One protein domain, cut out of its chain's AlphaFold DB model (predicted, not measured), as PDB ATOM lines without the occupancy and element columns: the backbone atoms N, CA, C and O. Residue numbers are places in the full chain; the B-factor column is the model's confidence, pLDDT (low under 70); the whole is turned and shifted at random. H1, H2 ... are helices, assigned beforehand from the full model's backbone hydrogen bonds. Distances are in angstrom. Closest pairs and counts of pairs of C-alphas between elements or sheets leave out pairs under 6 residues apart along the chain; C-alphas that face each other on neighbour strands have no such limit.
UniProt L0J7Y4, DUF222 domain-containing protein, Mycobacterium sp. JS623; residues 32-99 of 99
ATOM      1  N   ARG A  32    -158.838-293.399-262.168       97.50
ATOM      2  CA  ARG A  32    -160.100-293.696-261.461       97.50
ATOM      3  C   ARG A  32    -160.008-293.548-259.926       97.50
ATOM      4  O   ARG A  32    -160.902-292.902-259.368       97.50
ATOM      5  N   PRO A  33    -158.995-294.107-259.227       97.94
ATOM      6  CA  PRO A  33    -158.884-293.930-257.779       97.94
ATOM      7  C   PRO A  33    -158.668-292.464-257.387       97.94
ATOM      8  O   PRO A  33    -159.311-291.997-256.450       97.94
ATOM      9  N   GLU A  34    -157.869-291.705-258.140       97.12
ATOM     10  CA  GLU A  34    -157.639-290.277-257.869       97.12
ATOM     11  C   GLU A  34    -158.912-289.442-258.039       97.12
ATOM     12  O   GLU A  34    -159.218-288.604-257.192       97.12
ATOM     13  N   LYS A  35    -159.715-289.716-259.077       96.56
ATOM     14  CA  LYS A  35    -161.033-289.078-259.263       96.56
ATOM     15  C   LYS A  35    -161.974-289.367-258.099       96.56
ATOM     16  O   LYS A  35    -162.688-288.480-257.640       96.56
ATOM     17  N   THR A  36    -161.966-290.603-257.610       97.94
ATOM     18  CA  THR A  36    -162.826-291.017-256.494       97.94
ATOM     19  C   THR A  36    -162.413-290.319-255.202       97.94
ATOM     20  O   THR A  36    -163.266-289.844-254.455       97.94
ATOM     21  N   GLU A  37    -161.110-290.209-254.952       97.31
ATOM     22  CA  GLU A  37    -160.588-289.485-253.795       97.31
ATOM     23  C   GLU A  37    -160.888-287.982-253.877       97.31
ATOM     24  O   GLU A  37    -161.322-287.378-252.896       97.31
ATOM     25  N   LEU A  38    -160.763-287.381-255.065       95.44
ATOM     26  CA  LEU A  38    -161.152-285.989-255.283       95.44
ATOM     27  C   LEU A  38    -162.644-285.759-254.993       95.44
ATOM     28  O   LEU A  38    -162.983-284.800-254.300       95.44
ATOM     29  N   LEU A  39    -163.531-286.651-255.449       96.31
ATOM     30  CA  LEU A  39    -164.968-286.566-255.161       96.31
ATOM     31  C   LEU A  39    -165.269-286.641-253.661       96.31
ATOM     32  O   LEU A  39    -166.086-285.864-253.171       96.31
ATOM     33  N   LYS A  40    -164.590-287.522-252.913       98.12
ATOM     34  CA  LYS A  40    -164.740-287.584-251.449       98.12
ATOM     35  C   LYS A  40    -164.363-286.255-250.802       98.12
ATOM     36  O   LYS A  40    -165.126-285.725-249.999       98.12
ATOM     37  N   ARG A  41    -163.219-285.685-251.186       96.19
ATOM     38  CA  ARG A  41    -162.740-284.406-250.642       96.19
ATOM     39  C   ARG A  41    -163.670-283.244-250.982       96.19
ATOM     40  O   ARG A  41    -163.932-282.415-250.114       96.19
ATOM     41  N   LEU A  42    -164.193-283.198-252.208       95.69
ATOM     42  CA  LEU A  42    -165.209-282.221-252.606       95.69
ATOM     43  C   LEU A  42    -166.496-282.384-251.789       95.69
ATOM     44  O   LEU A  42    -167.034-281.388-251.320       95.69
ATOM     45  N   GLY A  43    -166.935-283.619-251.537       97.06
ATOM     46  CA  GLY A  43    -168.084-283.896-250.671       97.06
ATOM     47  C   GLY A  43    -167.882-283.425-249.227       97.06
ATOM     48  O   GLY A  43    -168.801-282.886-248.620       97.06
ATOM     49  N   GLU A  44    -166.677-283.561-248.670       97.31
ATOM     50  CA  GLU A  44    -166.368-283.023-247.336       97.31
ATOM     51  C   GLU A  44    -166.358-281.487-247.299       97.31
ATOM     52  O   GLU A  44    -166.726-280.891-246.284       97.31
ATOM     53  N   ILE A  45    -165.957-280.829-248.390       95.94
ATOM     54  CA  ILE A  45    -166.070-279.371-248.522       95.94
ATOM     55  C   ILE A  45    -167.545-278.968-248.605       95.94
ATOM     56  O   ILE A  45    -167.960-278.072-247.876       95.94
ATOM     57  N   ASP A  46    -168.341-279.660-249.420       94.50
ATOM     58  CA  ASP A  46    -169.774-279.398-249.574       94.50
ATOM     59  C   ASP A  46    -170.518-279.510-248.234       94.50
ATOM     60  O   ASP A  46    -171.214-278.583-247.825       94.50
ATOM     61  N   LYS A  47    -170.252-280.563-247.447       95.56
ATOM     62  CA  LYS A  47    -170.795-280.710-246.084       95.56
ATOM     63  C   LYS A  47    -170.464-279.521-245.180       95.56
ATOM     64  O   LYS A  47    -171.322-279.064-244.424       95.56
ATOM     65  N   LYS A  48    -169.230-279.008-245.242       94.75
ATOM     66  CA  LYS A  48    -168.809-277.835-244.455       94.75
ATOM     67  C   LYS A  48    -169.506-276.560-244.924       94.75
ATOM     68  O   LYS A  48    -169.893-275.750-244.085       94.75
ATOM     69  N   MET A  49    -169.697-276.399-246.232       92.94
ATOM     70  CA  MET A  49    -170.437-275.271-246.800       92.94
ATOM     71  C   MET A  49    -171.912-275.313-246.392       92.94
ATOM     72  O   MET A  49    -172.437-274.301-245.939       92.94
ATOM     73  N   VAL A  50    -172.551-276.486-246.441       92.69
ATOM     74  CA  VAL A  50    -173.925-276.688-245.955       92.69
ATOM     75  C   VAL A  50    -174.036-276.383-244.459       92.69
ATOM     76  O   VAL A  50    -174.971-275.709-244.037       92.69
ATOM     77  N   ALA A  51    -173.075-276.817-243.638       94.12
ATOM     78  CA  ALA A  51    -173.066-276.496-242.211       94.12
ATOM     79  C   ALA A  51    -172.934-274.982-241.950       94.12
ATOM     80  O   ALA A  51    -173.594-274.444-241.059       94.12
ATOM     81  N   LEU A  52    -172.109-274.282-242.738       93.62
ATOM     82  CA  LEU A  52    -171.985-272.826-242.668       93.62
ATOM     83  C   LEU A  52    -173.282-272.120-243.097       93.62
ATOM     84  O   LEU A  52    -173.704-271.195-242.402       93.62
ATOM     85  N   ASP A  53    -173.917-272.572-244.185       92.62
ATOM     86  CA  ASP A  53    -175.203-272.052-244.675       92.62
ATOM     87  C   ASP A  53    -176.291-272.203-243.605       92.62
ATOM     88  O   ASP A  53    -176.917-271.222-243.209       92.62
ATOM     89  N   ARG A  54    -176.431-273.403-243.026       94.00
ATOM     90  CA  ARG A  54    -177.370-273.674-241.924       94.00
ATOM     91  C   ARG A  54    -177.144-272.750-240.734       94.00
ATOM     92  O   ARG A  54    -178.101-272.177-240.225       94.00
ATOM     93  N   ARG A  55    -175.891-272.548-240.311       94.44
ATOM     94  CA  ARG A  55    -175.577-271.633-239.202       94.44
ATOM     95  C   ARG A  55    -175.965-270.190-239.528       94.44
ATOM     96  O   ARG A  55    -176.491-269.500-238.660       94.44
ATOM     97  N   LEU A  56    -175.697-269.729-240.750       93.62
ATOM     98  CA  LEU A  56    -176.034-268.371-241.178       93.62
ATOM     99  C   LEU A  56    -177.554-268.169-241.251       93.62
ATOM    100  O   LEU A  56    -178.058-267.171-240.742       93.62
ATOM    101  N   ILE A  57    -178.278-269.135-241.819       94.56
ATOM    102  CA  ILE A  57    -179.743-269.143-241.870       94.56
ATOM    103  C   ILE A  57    -180.330-269.166-240.454       94.56
ATOM    104  O   ILE A  57    -181.211-268.369-240.150       94.56
ATOM    105  N   GLY A  58    -179.818-270.020-239.566       94.94
ATOM    106  CA  GLY A  58    -180.264-270.086-238.174       94.94
ATOM    107  C   GLY A  58    -180.052-268.768-237.424       94.94
ATOM    108  O   GLY A  58    -180.952-268.315-236.721       94.94
ATOM    109  N   GLN A  59    -178.905-268.103-237.615       93.56
ATOM    110  CA  GLN A  59    -178.659-266.772-237.045       93.56
ATOM    111  C   GLN A  59    -179.634-265.732-237.591       93.56
ATOM    112  O   GLN A  59    -180.233-265.007-236.808       93.56
ATOM    113  N   LEU A  60    -179.843-265.704-238.908       93.19
ATOM    114  CA  LEU A  60    -180.783-264.788-239.545       93.19
ATOM    115  C   LEU A  60    -182.209-264.970-238.992       93.19
ATOM    116  O   LEU A  60    -182.857-264.001-238.622       93.19
ATOM    117  N   ILE A  61    -182.672-266.215-238.861       93.12
ATOM    118  CA  ILE A  61    -184.030-266.525-238.386       93.12
ATOM    119  C   ILE A  61    -184.223-266.211-236.901       93.12
ATOM    120  O   ILE A  61    -185.318-265.837-236.495       93.12
ATOM    121  N   THR A  62    -183.183-266.400-236.086       93.00
ATOM    122  CA  THR A  62    -183.251-266.215-234.625       93.00
ATOM    123  C   THR A  62    -183.025-264.771-234.186       93.00
ATOM    124  O   THR A  62    -183.441-264.409-233.088       93.00
ATOM    125  N   GLN A  63    -182.354-263.959-235.004       92.00
ATOM    126  CA  GLN A  63    -181.982-262.583-234.660       92.00
ATOM    127  C   GLN A  63    -182.909-261.535-235.283       92.00
ATOM    128  O   GLN A  63    -182.954-260.415-234.781       92.00
ATOM    129  N   ASP A  64    -183.654-261.894-236.330       91.94
ATOM    130  CA  ASP A  64    -184.487-260.969-237.091       91.94
ATOM    131  C   ASP A  64    -185.931-261.480-237.263       91.94
ATOM    132  O   ASP A  64    -186.256-262.643-237.020       91.94
ATOM    133  N   ASP A  65    -186.806-260.593-237.735       91.88
ATOM    134  CA  ASP A  65    -188.194-260.884-238.098       91.88
ATOM    135  C   ASP A  65    -188.357-260.769-239.628       91.88
ATOM    136  O   ASP A  65    -187.880-259.786-240.218       91.88
ATOM    137  N   PRO A  66    -189.033-261.718-240.309       92.62
ATOM    138  CA  PRO A  66    -189.242-261.655-241.757       92.62
ATOM    139  C   PRO A  66    -189.974-260.377-242.212       92.62
ATOM    140  O   PRO A  66    -189.745-259.913-243.336       92.62
ATOM    141  N   ALA A  67    -190.782-259.754-241.347       93.69
ATOM    142  CA  ALA A  67    -191.473-258.498-241.622       93.69
ATOM    143  C   ALA A  67    -190.501-257.338-241.879       93.69
ATOM    144  O   ALA A  67    -190.806-256.462-242.690       93.69
ATOM    145  N   MET A  68    -189.294-257.362-241.294       92.56
ATOM    146  CA  MET A  68    -188.242-256.376-241.594       92.56
ATOM    147  C   MET A  68    -187.778-256.435-243.057       92.56
ATOM    148  O   MET A  68    -187.223-255.470-243.580       92.56
ATOM    149  N   PHE A  69    -188.051-257.543-243.747       91.44
ATOM    150  CA  PHE A  69    -187.763-257.735-245.165       91.44
ATOM    151  C   PHE A  69    -189.003-257.567-246.057       91.44
ATOM    152  O   PHE A  69    -188.894-257.767-247.269       91.44
ATOM    153  N   GLY A  70    -190.156-257.192-245.488       93.50
ATOM    154  CA  GLY A  70    -191.422-257.014-246.203       93.50
ATOM    155  C   GLY A  70    -192.160-258.316-246.525       93.50
ATOM    156  O   GLY A  70    -192.966-258.335-247.452       93.50
ATOM    157  N   TRP A  71    -191.877-259.399-245.796       94.50
ATOM    158  CA  TRP A  71    -192.488-260.715-246.003       94.50
ATOM    159  C   TRP A  71    -193.095-261.258-244.714       94.50
ATOM    160  O   TRP A  71    -192.688-260.895-243.617       94.50
ATOM    161  N   THR A  72    -194.052-262.172-244.844       93.06
ATOM    162  CA  THR A  72    -194.717-262.816-243.703       93.06
ATOM    163  C   THR A  72    -194.029-264.102-243.253       93.06
ATOM    164  O   THR A  72    -194.366-264.633-242.199       93.06
ATOM    165  N   SER A  73    -193.089-264.638-244.040       94.94
ATOM    166  CA  SER A  73    -192.377-265.872-243.709       94.94
ATOM    167  C   SER A  73    -190.911-265.836-244.137       94.94
ATOM    168  O   SER A  73    -190.558-265.282-245.181       94.94
ATOM    169  N   TRP A  74    -190.047-266.496-243.360       95.25
ATOM    170  CA  TRP A  74    -188.641-266.689-243.723       95.25
ATOM    171  C   TRP A  74    -188.460-267.513-245.001       95.25
ATOM    172  O   TRP A  74    -187.501-267.290-245.739       95.25
ATOM    173  N   ALA A  75    -189.389-268.427-245.301       95.75
ATOM    174  CA  ALA A  75    -189.356-269.197-246.541       95.75
ATOM    175  C   ALA A  75    -189.488-268.281-247.767       95.75
ATOM    176  O   ALA A  75    -188.734-268.446-248.727       95.75
ATOM    177  N   ASP A  76    -190.364-267.274-247.712       96.38
ATOM    178  CA  ASP A  76    -190.516-266.298-248.794       96.38
ATOM    179  C   ASP A  76    -189.292-265.383-248.913       96.38
ATOM    180  O   ASP A  76    -188.795-265.148-250.019       96.38
ATOM    181  N   VAL A  77    -188.750-264.925-247.773       96.31
ATOM    182  CA  VAL A  77    -187.518-264.117-247.743       96.31
ATOM    183  C   VAL A  77    -186.378-264.869-248.429       96.31
ATOM    184  O   VAL A  77    -185.760-264.340-249.357       96.31
ATOM    185  N   LEU A  78    -186.104-266.106-248.005       95.75
ATOM    186  CA  LEU A  78    -185.003-266.908-248.539       95.75
ATOM    187  C   LEU A  78    -185.253-267.325-249.988       95.75
ATOM    188  O   LEU A  78    -184.347-267.195-250.809       95.75
ATOM    189  N   SER A  79    -186.471-267.746-250.338       96.88
ATOM    190  CA  SER A  79    -186.832-268.084-251.719       96.88
ATOM    191  C   SER A  79    -186.555-266.914-252.659       96.88
ATOM    192  O   SER A  79    -185.871-267.074-253.675       96.88
ATOM    193  N   ARG A  80    -186.989-265.702-252.287       96.06
ATOM    194  CA  ARG A  80    -186.789-264.512-253.114       96.06
ATOM    195  C   ARG A  80    -185.328-264.075-253.174       96.06
ATOM    196  O   ARG A  80    -184.853-263.716-254.251       96.06
ATOM    197  N   ARG A  81    -184.625-264.067-252.037       92.69
ATOM    198  CA  ARG A  81    -183.244-263.563-251.934       92.69
ATOM    199  C   ARG A  81    -182.222-264.521-252.538       92.69
ATOM    200  O   ARG A  81    -181.328-264.063-253.240       92.69
ATOM    201  N   LEU A  82    -182.381-265.821-252.303       92.81
ATOM    202  CA  LEU A  82    -181.473-266.863-252.793       92.81
ATOM    203  C   LEU A  82    -181.885-267.417-254.165       92.81
ATOM    204  O   LEU A  82    -181.136-268.189-254.752       92.81
ATOM    205  N   ARG A  83    -183.048-267.006-254.693       96.00
ATOM    206  CA  ARG A  83    -183.620-267.489-255.966       96.00
ATOM    207  C   ARG A  83    -183.798-269.012-255.987       96.00
ATOM    208  O   ARG A  83    -183.518-269.668-256.986       96.00
ATOM    209  N   ILE A  84    -184.282-269.553-254.875       95.81
ATOM    210  CA  ILE A  84    -184.597-270.975-254.689       95.81
ATOM    211  C   ILE A  84    -186.110-271.173-254.594       95.81
ATOM    212  O   ILE A  84    -186.852-270.220-254.349       95.81
ATOM    213  N   SER A  85    -186.589-272.403-254.778       96.81
ATOM    214  CA  SER A  85    -188.011-272.697-254.588       96.81
ATOM    215  C   SER A  85    -188.421-272.517-253.115       96.81
ATOM    216  O   SER A  85    -187.586-272.696-252.222       96.81
ATOM    217  N   PRO A  86    -189.701-272.221-252.826       94.69
ATOM    218  CA  PRO A  86    -190.194-272.167-251.450       94.69
ATOM    219  C   PRO A  86    -189.970-273.476-250.680       94.69
ATOM    220  O   PRO A  86    -189.617-273.438-249.507       94.69
ATOM    221  N   GLY A  87    -190.100-274.631-251.345       97.06
ATOM    222  CA  GLY A  87    -189.841-275.939-250.731       97.06
ATOM    223  C   GLY A  87    -188.371-276.148-250.351       97.06
ATOM    224  O   GLY A  87    -188.081-276.659-249.273       97.06
ATOM    225  N   GLU A  88    -187.432-275.697-251.188       96.19
ATOM    226  CA  GLU A  88    -186.002-275.724-250.850       96.19
ATOM    227  C   GLU A  88    -185.684-274.748-249.709       96.19
ATOM    228  O   GLU A  88    -184.934-275.088-248.798       96.19
ATOM    229  N   ALA A  89    -186.305-273.564-249.698       96.56
ATOM    230  CA  ALA A  89    -186.173-272.625-248.588       96.56
ATOM    231  C   ALA A  89    -186.676-273.237-247.267       96.56
ATOM    232  O   ALA A  89    -185.961-273.210-246.269       96.56
ATOM    233  N   GLN A  90    -187.866-273.849-247.267       96.06
ATOM    234  CA  GLN A  90    -188.420-274.552-246.104       96.06
ATOM    235  C   GLN A  90    -187.508-275.678-245.621       96.06
ATOM    236  O   GLN A  90    -187.272-275.802-244.421       96.06
ATOM    237  N   LYS A  91    -186.960-276.473-246.545       95.06
ATOM    238  CA  LYS A  91    -186.003-277.530-246.216       95.06
ATOM    239  C   LYS A  91    -184.771-276.962-245.509       95.06
ATOM    240  O   LYS A  91    -184.423-277.447-244.439       95.06
ATOM    241  N   ARG A  92    -184.147-275.911-246.050       95.12
ATOM    242  CA  ARG A  92    -182.972-275.281-245.419       95.12
ATOM    243  C   ARG A  92    -183.279-274.683-244.052       95.12
ATOM    244  O   ARG A  92    -182.443-274.780-243.160       95.12
ATOM    245  N   ILE A  93    -184.470-274.108-243.872       95.19
ATOM    246  CA  ILE A  93    -184.943-273.617-242.570       95.19
ATOM    247  C   ILE A  93    -185.049-274.774-241.574       95.19
ATOM    248  O   ILE A  93    -184.477-274.697-240.491       95.19
ATOM    249  N   ALA A  94    -185.738-275.856-241.946       94.75
ATOM    250  CA  ALA A  94    -185.901-277.020-241.082       94.75
ATOM    251  C   ALA A  94    -184.544-277.624-240.695       94.75
ATOM    252  O   ALA A  94    -184.295-277.903-239.526       94.75
ATOM    253  N   GLU A  95    -183.636-277.753-241.663       92.94
ATOM    254  CA  GLU A  95    -182.280-278.234-241.421       92.94
ATOM    255  C   GLU A  95    -181.482-277.308-240.489       92.94
ATOM    256  O   GLU A  95    -180.785-277.796-239.599       92.94
ATOM    257  N   ALA A  96    -181.596-275.987-240.658       94.56
ATOM    258  CA  ALA A  96    -180.933-274.996-239.810       94.56
ATOM    259  C   ALA A  96    -181.463-274.981-238.368       94.56
ATOM    260  O   ALA A  96    -180.698-274.706-237.451       94.56
ATOM    261  N   MET A  97    -182.748-275.285-238.167       89.81
ATOM    262  CA  MET A  97    -183.379-275.352-236.843       89.81
ATOM    263  C   MET A  97    -183.215-276.712-236.151       89.81
ATOM    264  O   MET A  97    -183.521-276.835-234.969       89.81
ATOM    265  N   SER A  98    -182.775-277.738-236.883       83.19
ATOM    266  CA  SER A  98    -182.571-279.096-236.355       83.19
ATOM    267  C   SER A  98    -181.167-279.355-235.788       83.19
ATOM    268  O   SER A  98    -180.911-280.456-235.301       83.19
ATOM    269  N   ALA A  99    -180.266-278.373-235.896       59.81
ATOM    270  CA  ALA A  99    -178.867-278.434-235.465       59.81
ATOM    271  C   ALA A  99    -178.658-277.732-234.119       59.81
ATOM    272  O   ALA A  99    -177.834-278.245-233.329       59.81
TER     273      ALA A  99
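What this domain is: This is residues 32 to 99 of the 99 residues of the protein "DUF222 domain-containing protein" of Mycobacterium sp. JS623 (UniProt L0J7Y4). One long helix, H1, makes the length of the domain: its residues 32 to 49 stick out as a free arm, while its later residues join a small helical head. In that head the chain turns through the short H2 and folds back through H3 to H4, which packs its residues 92 to 97 crosswise on residues 54 to 58 of H1. The printed part has 68 residues with four named helices, in the order H1, H2, H3, H4, and no named strand; its class is all helix. The whole is loose, with a radius of gyration of the C-alphas of 15.2 A, and its C-alphas span 51 by 21 by 15 A.

How they stand to each other: H1, residues 32 to 63, stands free over residues 32 to 49. H2, residues 66 to 69, and H1 meet only through their link, which is tight. H3, residues 74 to 82, is close to H1 but not clearly touching it; their closest C-alphas, those of Ile 61 and Trp 74, are 7.1 A apart. H1 and H3 run opposite ways at a steep tilt of 52 degrees. H2 and H3 only just touch, with 3 pairs of C-alphas within 8 A, the closest being those of Pro 66 and Trp 74 at 5.4 A. H4, residues 86 to 97, touches H3, the closest C-alphas being those of Ala 75 and Ala 89 at 5.1 A. H3 and H4 run opposite ways at a steep tilt of 68 degrees, only just short of about perpendicular. With residues 92 to 97 alone, H4 touches residues 54 to 58 of H1; the closest C-alphas, those of Arg 54 and Ala 96, are 4.3 A apart. The lines of H1 and H4 are about perpendicular, at 83 degrees. H2 and H4 are apart. In H1, H3 and H4 every O i to N i+4 pair is within hydrogen-bond range; H2 is too short for such a pair, and its one O i to N i+3 pair is within range.

Where its parts are: H1 begins at C-alpha 32, at (-160.100, -293.696, -261.461), and ends at C-alpha 63, at (-181.982, -262.583, -234.660), 46.5 A away. H2 has four residues, 66 to 69, and measures 5.4 A from first to last C-alpha. H3, residues 74 to 82, measures 11.6 A. H4, residues 86 to 97, measures 16.4 A and ends at C-alpha 97, at (-183.379, -275.352, -236.843).

The domain as a whole: The C-alphas of Arg 32 and Ala 67, the two farthest apart, are 51.2 A from each other. Without residues 32 to 49 the body has 50 residues, spans 27 by 23 by 14 A and has a radius of gyration of 9.9 A. The printed part has no cut, and the three links between the helices are tight. The mean pLDDT of the printed part is 94.1, and residue 99, the chain's last, is the one printed residue under 70.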